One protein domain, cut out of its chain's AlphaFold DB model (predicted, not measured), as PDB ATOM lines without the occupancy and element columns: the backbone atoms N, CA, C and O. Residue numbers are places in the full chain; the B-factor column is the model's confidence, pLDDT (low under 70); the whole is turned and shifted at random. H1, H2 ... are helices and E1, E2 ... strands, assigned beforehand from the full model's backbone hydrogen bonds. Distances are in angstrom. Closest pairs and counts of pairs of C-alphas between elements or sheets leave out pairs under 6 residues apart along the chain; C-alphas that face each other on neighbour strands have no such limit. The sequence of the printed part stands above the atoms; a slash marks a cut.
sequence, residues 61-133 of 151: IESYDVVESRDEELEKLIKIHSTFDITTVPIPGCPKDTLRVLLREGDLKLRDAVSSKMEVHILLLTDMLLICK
ATOM      1  N   ILE A  61      28.906  42.355  43.731       87.81
ATOM      2  CA  ILE A  61      29.280  40.961  43.494       87.81
ATOM      3  C   ILE A  61      28.607  40.080  44.547       87.81
ATOM      4  O   ILE A  61      28.700  40.337  45.744       87.81
ATOM      5  N   GLU A  62      27.930  39.029  44.090       81.81
ATOM      6  CA  GLU A  62      27.356  38.006  44.967       81.81
ATOM      7  C   GLU A  62      28.384  36.909  45.298       81.81
ATOM      8  O   GLU A  62      29.459  36.821  44.698       81.81
ATOM      9  N   SER A  63      28.046  36.053  46.265       73.50
ATOM     10  CA  SER A  63      28.846  34.876  46.616       73.50
ATOM     11  C   SER A  63      29.134  34.000  45.394       73.50
ATOM     12  O   SER A  63      28.274  33.832  44.531       73.50
ATOM     13  N   TYR A  64      30.321  33.394  45.358       75.12
ATOM     14  CA  TYR A  64      30.715  32.476  44.294       75.12
ATOM     15  C   TYR A  64      29.793  31.245  44.247       75.12
ATOM     16  O   TYR A  64      29.754  30.469  45.199       75.12
ATOM     17  N   ASP A  65      29.067  31.079  43.139       68.56
ATOM     18  CA  ASP A  65      28.035  30.050  42.949       68.56
ATOM     19  C   ASP A  65      28.359  29.162  41.734       68.56
ATOM     20  O   ASP A  65      27.699  29.209  40.699       68.56
ATOM     21  N   VAL A  66      29.482  28.439  41.794       61.34
ATOM     22  CA  VAL A  66      29.956  27.589  40.672       61.34
ATOM     23  C   VAL A  66      29.926  26.099  41.014       61.34
ATOM     24  O   VAL A  66      30.258  25.263  40.178       61.34
ATOM     25  N   VAL A  67      29.481  25.729  42.215       61.34
ATOM     26  CA  VAL A  67      29.291  24.317  42.561       61.34
ATOM     27  C   VAL A  67      27.818  23.962  42.403       61.34
ATOM     28  O   VAL A  67      27.072  23.928  43.374       61.34
ATOM     29  N   GLU A  68      27.405  23.684  41.165       62.78
ATOM     30  CA  GLU A  68      26.112  23.048  40.886       62.78
ATOM     31  C   GLU A  68      26.146  21.610  41.436       62.78
ATOM     32  O   GLU A  68      26.582  20.666  40.772       62.78
ATOM     33  N   SER A  69      25.743  21.446  42.694       63.09
ATOM     34  CA  SER A  69      25.544  20.138  43.315       63.09
ATOM     35  C   SER A  69      24.130  19.643  43.020       63.09
ATOM     36  O   SER A  69      23.172  20.407  43.057       63.09
ATOM     37  N   ARG A  70      23.972  18.339  42.762       68.88
ATOM     38  CA  ARG A  70      22.641  17.701  42.688       68.88
ATOM     39  C   ARG A  70      22.020  17.463  44.070       68.88
ATOM     40  O   ARG A  70      20.861  17.071  44.149       68.88
ATOM     41  N   ASP A  71      22.809  17.650  45.123       81.31
ATOM     42  CA  ASP A  71      22.440  17.469  46.523       81.31
ATOM     43  C   ASP A  71      22.366  18.836  47.226       81.31
ATOM     44  O   ASP A  71      23.384  19.528  47.357       81.31
ATOM     45  N   GLU A  72      21.158  19.204  47.665       81.62
ATOM     46  CA  GLU A  72      20.853  20.459  48.365       81.62
ATOM     47  C   GLU A  72      21.524  20.557  49.743       81.62
ATOM     48  O   GLU A  72      21.800  21.660  50.222       81.62
ATOM     49  N   GLU A  73      21.764  19.431  50.422       82.56
ATOM     50  CA  GLU A  73      22.448  19.428  51.716       82.56
ATOM     51  C   GLU A  73      23.926  19.767  51.516       82.56
ATOM     52  O   GLU A  73      24.459  20.668  52.169       82.56
ATOM     53  N   LEU A  74      24.554  19.141  50.521       81.88
ATOM     54  CA  LEU A  74      25.926  19.440  50.128       81.88
ATOM     55  C   LEU A  74      26.094  20.899  49.673       81.88
ATOM     56  O   LEU A  74      27.069  21.549  50.053       81.88
ATOM     57  N   GLU A  75      25.139  21.445  48.917       79.31
ATOM     58  CA  GLU A  75      25.158  22.855  48.508       79.31
ATOM     59  C   GLU A  75      25.139  23.796  49.724       79.31
ATOM     60  O   GLU A  75      25.945  24.728  49.809       79.31
ATOM     61  N   LYS A  76      24.278  23.522  50.716       81.38
ATOM     62  CA  LYS A  76      24.219  24.303  51.963       81.38
ATOM     63  C   LYS A  76      25.540  24.251  52.725       81.38
ATOM     64  O   LYS A  76      25.997  25.298  53.182       81.38
ATOM     65  N   LEU A  77      26.173  23.078  52.833       82.19
ATOM     66  CA  LEU A  77      27.478  22.945  53.489       82.19
ATOM     67  C   LEU A  77      28.571  23.736  52.754       82.19
ATOM     68  O   LEU A  77      29.331  24.469  53.383       82.19
ATOM     69  N   ILE A  78      28.638  23.634  51.425       81.31
ATOM     70  CA  ILE A  78      29.668  24.307  50.619       81.31
ATOM     71  C   ILE A  78      29.506  25.826  50.667       81.31
ATOM     72  O   ILE A  78      30.494  26.558  50.770       81.31
ATOM     73  N   LYS A  79      28.266  26.320  50.644       78.75
ATOM     74  CA  LYS A  79      27.970  27.754  50.668       78.75
ATOM     75  C   LYS A  79      28.454  28.444  51.942       78.75
ATOM     76  O   LYS A  79      28.911  29.580  51.870       78.75
ATOM     77  N   ILE A  80      28.422  27.750  53.083       79.94
ATOM     78  CA  ILE A  80      28.945  28.262  54.364       79.94
ATOM     79  C   ILE A  80      30.453  28.535  54.276       79.94
ATOM     80  O   ILE A  80      30.950  29.484  54.880       79.94
ATOM     81  N   HIS A  81      31.178  27.731  53.498       78.25
ATOM     82  CA  HIS A  81      32.624  27.857  53.318       78.25
ATOM     83  C   HIS A  81      33.024  28.663  52.073       78.25
ATOM     84  O   HIS A  81      34.200  28.978  51.902       78.25
ATOM     85  N   SER A  82      32.066  29.034  51.220       77.50
ATOM     86  CA  SER A  82      32.297  29.787  49.981       77.50
ATOM     87  C   SER A  82      32.211  31.295  50.228       77.50
ATOM     88  O   SER A  82      31.357  31.994  49.680       77.50
ATOM     89  N   THR A  83      33.092  31.808  51.087       75.75
ATOM     90  CA  THR A  83      33.216  33.249  51.324       75.75
ATOM     91  C   THR A  83      34.109  33.875  50.257       75.75
ATOM     92  O   THR A  83      35.275  33.520  50.097       75.75
ATOM     93  N   PHE A  84      33.550  34.816  49.499       83.94
ATOM     94  CA  PHE A  84      34.287  35.584  48.504       83.94
ATOM     95  C   PHE A  84      34.314  37.048  48.926       83.94
ATOM     96  O   PHE A  84      33.275  37.702  48.972       83.94
ATOM     97  N   ASP A  85      35.501  37.553  49.254       86.31
ATOM     98  CA  ASP A  85      35.697  38.947  49.632       86.31
ATOM     99  C   ASP A  85      36.985  39.487  49.007       86.31
ATOM    100  O   ASP A  85      38.089  39.021  49.282       86.31
ATOM    101  N   ILE A  86      36.827  40.496  48.155       89.88
ATOM    102  CA  ILE A  86      37.929  41.162  47.460       89.88
ATOM    103  C   ILE A  86      38.488  42.355  48.242       89.88
ATOM    104  O   ILE A  86      39.511  42.903  47.838       89.88
ATOM    105  N   THR A  87      37.845  42.761  49.337       89.00
ATOM    106  CA  THR A  87      38.185  43.958  50.115       89.00
ATOM    107  C   THR A  87      39.073  43.653  51.315       89.00
ATOM    108  O   THR A  87      40.089  44.323  51.486       89.00
ATOM    109  N   THR A  88      38.732  42.648  52.129       85.25
ATOM    110  CA  THR A  88      39.466  42.363  53.378       85.25
ATOM    111  C   THR A  88      40.504  41.256  53.242       85.25
ATOM    112  O   THR A  88      41.482  41.234  53.991       85.25
ATOM    113  N   VAL A  89      40.324  40.340  52.284       86.88
ATOM    114  CA  VAL A  89      41.207  39.178  52.139       86.88
ATOM    115  C   VAL A  89      42.535  39.611  51.509       86.88
ATOM    116  O   VAL A  89      42.528  40.145  50.391       86.88
ATOM    117  N   PRO A  90      43.675  39.358  52.184       86.06
ATOM    118  CA  PRO A  90      44.988  39.758  51.694       86.06
ATOM    119  C   PRO A  90      45.362  39.014  50.409       86.06
ATOM    120  O   PRO A  90      44.929  37.887  50.166       86.06
ATOM    121  N   ILE A  91      46.210  39.642  49.596       90.00
ATOM    122  CA  ILE A  91      46.712  39.052  48.354       90.00
ATOM    123  C   ILE A  91      47.745  37.963  48.697       90.00
ATOM    124  O   ILE A  91      48.749  38.268  49.354       90.00
ATOM    125  N   PRO A  92      47.546  36.701  48.268       86.81
ATOM    126  CA  PRO A  92      48.505  35.631  48.519       86.81
ATOM    127  C   PRO A  92      49.892  35.970  47.961       86.81
ATOM    128  O   PRO A  92      50.030  36.355  46.805       86.81
ATOM    129  N   GLY A  93      50.930  35.815  48.782       87.19
ATOM    130  CA  GLY A  93      52.315  36.085  48.377       87.19
ATOM    131  C   GLY A  93      52.728  37.562  48.390       87.19
ATOM    132  O   GLY A  93      53.885  37.856  48.097       87.19
ATOM    133  N   CYS A  94      51.840  38.484  48.772       88.94
ATOM    134  CA  CYS A  94      52.174  39.898  48.945       88.94
ATOM    135  C   CYS A  94      52.322  40.290  50.429       88.94
ATOM    136  O   CYS A  94      51.751  39.643  51.312       88.94
ATOM    137  N   PRO A  95      53.061  41.378  50.731       88.31
ATOM    138  CA  PRO A  95      53.061  41.992  52.058       88.31
ATOM    139  C   PRO A  95      51.648  42.375  52.513       88.31
ATOM    140  O   PRO A  95      50.833  42.790  51.689       88.31
ATOM    141  N   LYS A  96      51.389  42.320  53.828       81.88
ATOM    142  CA  LYS A  96      50.074  42.636  54.425       81.88
ATOM    143  C   LYS A  96      49.579  44.058  54.133       81.88
ATOM    144  O   LYS A  96      48.376  44.280  54.122       81.88
ATOM    145  N   ASP A  97      50.493  44.982  53.857       83.94
ATOM    146  CA  ASP A  97      50.177  46.380  53.536       83.94
ATOM    147  C   ASP A  97      49.797  46.587  52.060       83.94
ATOM    148  O   ASP A  97      49.466  47.697  51.639       83.94
ATOM    149  N   THR A  98      49.869  45.529  51.245       86.62
ATOM    150  CA  THR A  98      49.504  45.594  49.830       86.62
ATOM    151  C   THR A  98      47.991  45.630  49.708       86.62
ATOM    152  O   THR A  98      47.304  44.660  50.021       86.62
ATOM    153  N   LEU A  99      47.475  46.753  49.218       86.81
ATOM    154  CA  LEU A  99      46.056  46.912  48.944       86.81
ATOM    155  C   LEU A  99      45.732  46.382  47.548       86.81
ATOM    156  O   LEU A  99      46.433  46.687  46.580       86.81
ATOM    157  N   ARG A 100      44.641  45.621  47.443       92.62
ATOM    158  CA  ARG A 100      44.055  45.257  46.153       92.62
ATOM    159  C   ARG A 100      43.477  46.511  45.502       92.62
ATOM    160  O   ARG A 100      42.828  47.311  46.170       92.62
ATOM    161  N   VAL A 101      43.702  46.683  44.202       94.00
ATOM    162  CA  VAL A 101      43.173  47.828  43.444       94.00
ATOM    163  C   VAL A 101      42.404  47.331  42.229       94.00
ATOM    164  O   VAL A 101      42.874  46.456  41.504       94.00
ATOM    165  N   LEU A 102      41.227  47.914  41.995       95.12
ATOM    166  CA  LEU A 102      40.465  47.733  40.764       95.12
ATOM    167  C   LEU A 102      41.062  48.615  39.661       95.12
ATOM    168  O   LEU A 102      40.940  49.839  39.697       95.12
ATOM    169  N   LEU A 103      41.708  47.992  38.678       94.69
ATOM    170  CA  LEU A 103      42.382  48.682  37.576       94.69
ATOM    171  C   LEU A 103      41.396  49.093  36.481       94.69
ATOM    172  O   LEU A 103      41.498  50.183  35.916       94.69
ATOM    173  N   ARG A 104      40.459  48.199  36.151       94.50
ATOM    174  CA  ARG A 104      39.455  48.413  35.106       94.50
ATOM    175  C   ARG A 104      38.268  47.485  35.318       94.50
ATOM    176  O   ARG A 104      38.436  46.367  35.787       94.50
ATOM    177  N   GLU A 105      37.099  47.922  34.883       95.12
ATOM    178  CA  GLU A 105      35.926  47.066  34.743       95.12
ATOM    179  C   GLU A 105      35.158  47.388  33.459       95.12
ATOM    180  O   GLU A 105      35.375  48.447  32.856       95.12
ATOM    181  N   GLY A 106      34.299  46.471  33.016       94.06
ATOM    182  CA  GLY A 106      33.430  46.696  31.864       94.06
ATOM    183  C   GLY A 106      32.716  45.448  31.357       94.06
ATOM    184  O   GLY A 106      33.084  44.319  31.686       94.06
ATOM    185  N   ASP A 107      31.702  45.675  30.527       94.31
ATOM    186  CA  ASP A 107      30.884  44.618  29.937       94.31
ATOM    187  C   ASP A 107      31.543  44.046  28.682       94.31
ATOM    188  O   ASP A 107      31.957  44.776  27.775       94.31
ATOM    189  N   LEU A 108      31.647  42.722  28.625       92.94
ATOM    190  CA  LEU A 108      32.292  41.985  27.547       92.94
ATOM    191  C   LEU A 108      31.469  40.755  27.156       92.94
ATOM    192  O   LEU A 108      30.590  40.297  27.882       92.94
ATOM    193  N   LYS A 109      31.757  40.209  25.969       90.88
ATOM    194  CA  LYS A 109      31.153  38.960  25.484       90.88
ATOM    195  C   LYS A 109      32.167  37.833  25.586       90.88
ATOM    196  O   LYS A 109      33.137  37.812  24.829       90.88
ATOM    197  N   LEU A 110      31.930  36.896  26.495       88.75
ATOM    198  CA  LEU A 110      32.734  35.689  26.640       88.75
ATOM    199  C   LEU A 110      32.246  34.629  25.651       88.75
ATOM    200  O   LEU A 110      31.047  34.365  25.561       88.75
ATOM    201  N   ARG A 111      33.165  34.023  24.898       88.06
ATOM    202  CA  ARG A 111      32.872  32.873  24.035       88.06
ATOM    203  C   ARG A 111      33.356  31.610  24.733       88.06
ATOM    204  O   ARG A 111      34.558  31.464  24.926       88.06
ATOM    205  N   ASP A 112      32.431  30.720  25.062       80.62
ATOM    206  CA  ASP A 112      32.756  29.397  25.594       80.62
ATOM    207  C   ASP A 112      32.962  28.377  24.453       80.62
ATOM    208  O   ASP A 112      32.455  28.560  23.339       80.62
ATOM    209  N   ALA A 113      33.707  27.299  24.715       74.25
ATOM    210  CA  ALA A 113      34.077  26.259  23.750       74.25
ATOM    211  C   ALA A 113      32.856  25.582  23.096       74.25
ATOM    212  O   ALA A 113      32.938  25.109  21.964       74.25
ATOM    213  N   VAL A 114      31.701  25.609  23.770       71.19
ATOM    214  CA  VAL A 114      30.427  25.020  23.315       71.19
ATOM    215  C   VAL A 114      29.591  26.002  22.456       71.19
ATOM    216  O   VAL A 114      28.413  25.788  22.195       71.19
ATOM    217  N   SER A 115      30.203  27.075  21.937       57.03
ATOM    218  CA  SER A 115      29.638  28.079  21.003       57.03
ATOM    219  C   SER A 115      28.713  29.157  21.583       57.03
ATOM    220  O   SER A 115      28.359  30.099  20.865       57.03
ATOM    221  N   SER A 116      28.370  29.103  22.871       73.69
ATOM    222  CA  SER A 116      27.552  30.152  23.486       73.69
ATOM    223  C   SER A 116      28.372  31.425  23.723       73.69
ATOM    224  O   SER A 116      29.433  31.399  24.353       73.69
ATOM    225  N   LYS A 117      27.886  32.555  23.193       83.75
ATOM    226  CA  LYS A 117      28.367  33.893  23.557       83.75
ATOM    227  C   LYS A 117      27.551  34.370  24.756       83.75
ATOM    228  O   LYS A 117      26.341  34.530  24.635       83.75
ATOM    229  N   MET A 118      28.217  34.633  25.871       87.00
ATOM    230  CA  MET A 118      27.610  35.116  27.110       87.00
ATOM    231  C   MET A 118      28.035  36.558  27.375       87.00
ATOM    232  O   MET A 118      29.210  36.892  27.234       87.00
ATOM    233  N   GLU A 119      27.092  37.408  27.772       90.19
ATOM    234  CA  GLU A 119      27.406  38.741  28.293       90.19
ATOM    235  C   GLU A 119      27.876  38.617  29.745       90.19
ATOM    236  O   GLU A 119      27.227  37.970  30.565       90.19
ATOM    237  N   VAL A 120      29.042  39.190  30.033       91.81
ATOM    238  CA  VAL A 120      29.705  39.138  31.338       91.81
ATOM    239  C   VAL A 120      30.216  40.521  31.713       91.81
ATOM    240  O   VAL A 120      30.615  41.297  30.846       91.81
ATOM    241  N   HIS A 121      30.260  40.809  33.009       93.19
ATOM    242  CA  HIS A 121      30.936  41.982  33.547       93.19
ATOM    243  C   HIS A 121      32.313  41.559  34.058       93.19
ATOM    244  O   HIS A 121      32.419  40.650  34.880       93.19
ATOM    245  N   ILE A 122      33.375  42.177  33.553       94.56
ATOM    246  CA  ILE A 122      34.750  41.831  33.920       94.56
ATOM    247  C   ILE A 122      35.301  42.870  34.883       94.56
ATOM    248  O   ILE A 122      35.160  44.065  34.637       94.56
ATOM    249  N   LEU A 123      35.990  42.412  35.930       95.19
ATOM    250  CA  LEU A 123      36.773  43.257  36.825       95.19
ATOM    251  C   LEU A 123      38.236  42.817  36.792       95.19
ATOM    252  O   LEU A 123      38.568  41.687  37.145       95.19
ATOM    253  N   LEU A 124      39.114  43.723  36.373       96.19
ATOM    254  CA  LEU A 124      40.558  43.540  36.383       96.19
ATOM    255  C   LEU A 124      41.132  44.163  37.654       96.19
ATOM    256  O   LEU A 124      41.152  45.388  37.798       96.19
ATOM    257  N   LEU A 125      41.618  43.316  38.552       94.81
ATOM    258  CA  LEU A 125      42.283  43.702  39.792       94.81
ATOM    259  C   LEU A 125      43.799  43.508  39.641       94.81
ATOM    260  O   LEU A 125      44.281  42.962  38.650       94.81
ATOM    261  N   THR A 126      44.561  43.955  40.631       93.19
ATOM    262  CA  THR A 126      46.028  43.828  40.661       93.19
ATOM    263  C   THR A 126      46.539  42.387  40.653       93.19
ATOM    264  O   THR A 126      47.638  42.134  40.171       93.19
ATOM    265  N   ASP A 127      45.759  41.457  41.197       92.56
ATOM    266  CA  ASP A 127      46.139  40.064  41.448       92.56
ATOM    267  C   ASP A 127      45.182  39.043  40.813       92.56
ATOM    268  O   ASP A 127      45.472  37.848  40.807       92.56
ATOM    269  N   MET A 128      44.040  39.485  40.284       91.81
ATOM    270  CA  MET A 128      42.997  38.596  39.770       91.81
ATOM    271  C   MET A 128      42.146  39.255  38.683       91.81
ATOM    272  O   MET A 128      41.980  40.473  38.632       91.81
ATOM    273  N   LEU A 129      41.582  38.416  37.812       93.38
ATOM    274  CA  LEU A 129      40.591  38.796  36.811       93.38
ATOM    275  C   LEU A 129      39.274  38.099  37.152       93.38
ATOM    276  O   LEU A 129      39.201  36.871  37.112       93.38
ATOM    277  N   LEU A 130      38.242  38.874  37.473       92.06
ATOM    278  CA  LEU A 130      36.913  38.343  37.755       92.06
ATOM    279  C   LEU A 130      36.041  38.427  36.516       92.06
ATOM    280  O   LEU A 130      36.006  39.451  35.834       92.06
ATOM    281  N   ILE A 131      35.312  37.348  36.263       91.00
ATOM    282  CA  ILE A 131      34.310  37.262  35.209       91.00
ATOM    283  C   ILE A 131      32.970  37.019  35.893       91.00
ATOM    284  O   ILE A 131      32.673  35.909  36.332       91.00
ATOM    285  N   CYS A 132      32.169  38.070  36.005       89.75
ATOM    286  CA  CYS A 132      30.877  38.031  36.668       89.75
ATOM    287  C   CYS A 132      29.772  37.800  35.636       89.75
ATOM    288  O   CYS A 132      29.632  38.551  34.668       89.75
ATOM    289  N   LYS A 133      28.968  36.758  35.853       88.25
ATOM    290  CA  LYS A 133      27.735  36.537  35.094       88.25
ATOM    291  C   LYS A 133      26.625  37.431  35.664       88.25
ATOM    292  O   LYS A 133      26.620  37.675  36.871       88.25
TER     293      LYS A 133
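What this domain is: This is residues 61 to 133 of the 151 residues of the protein "Pleckstriny domain-containing family G member 5" of Apis cerana (UniProt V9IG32). A strongly twisted sheet of three strands, a long hairpin of E1 and E2 with short E3 along its edge, makes one side of a loose, open frame; one short helix, H1, makes the other side, joined to the sheet by a long looping stretch, residues 82 to 101. The 73 printed residues hold one named helix and three named strands, in the order H1, E1, E2, E3. The sheet's order is E1, E2, E3, antiparallel throughout. The class is mixed, helices and strands, with 33 residues in named elements, under half; the whole is loose, with a radius of gyration of the C-alphas of 15.2 A and spans of 41 by 32 by 18 A.

Where its parts are: H1 is residues 72 to 81, 14.8 A long, beginning at C-alpha 72 (20.853, 20.459, 48.365). E1 is residues 102 to 111, 23.6 A, and bends by 69 degrees at residue 107. E2 is residues 117 to 125, 23.5 A, and bends by 51 degrees at residue 120. E3 is residues 129 to 132, ending at C-alpha 132 (30.877, 38.031, 36.668).

How they stand to each other: E1, E2 and E3 form a meander, each strand the antiparallel neighbour of the one before. The hairpin E1 and E2 stands at 162 degrees, with N 108 and O 120 at 2.8 A. The hairpin E2 and E3 stands at 139 degrees, with N 123 and O 130 at 3.0 A. H1 is not on the sheet, with 0 pairs of C-alphas within 10 A. In H1, 5 of 6 O i to N i+4 pairs are within hydrogen-bond range.

The domain as a whole: The two C-alphas farthest apart, of Asp 97 and Ser 115, are 42.6 A apart. The printed part has no cut. The link from H1 to E1 is long, 20 residues. Residues 65 to 70 and 115 have pLDDT under 70.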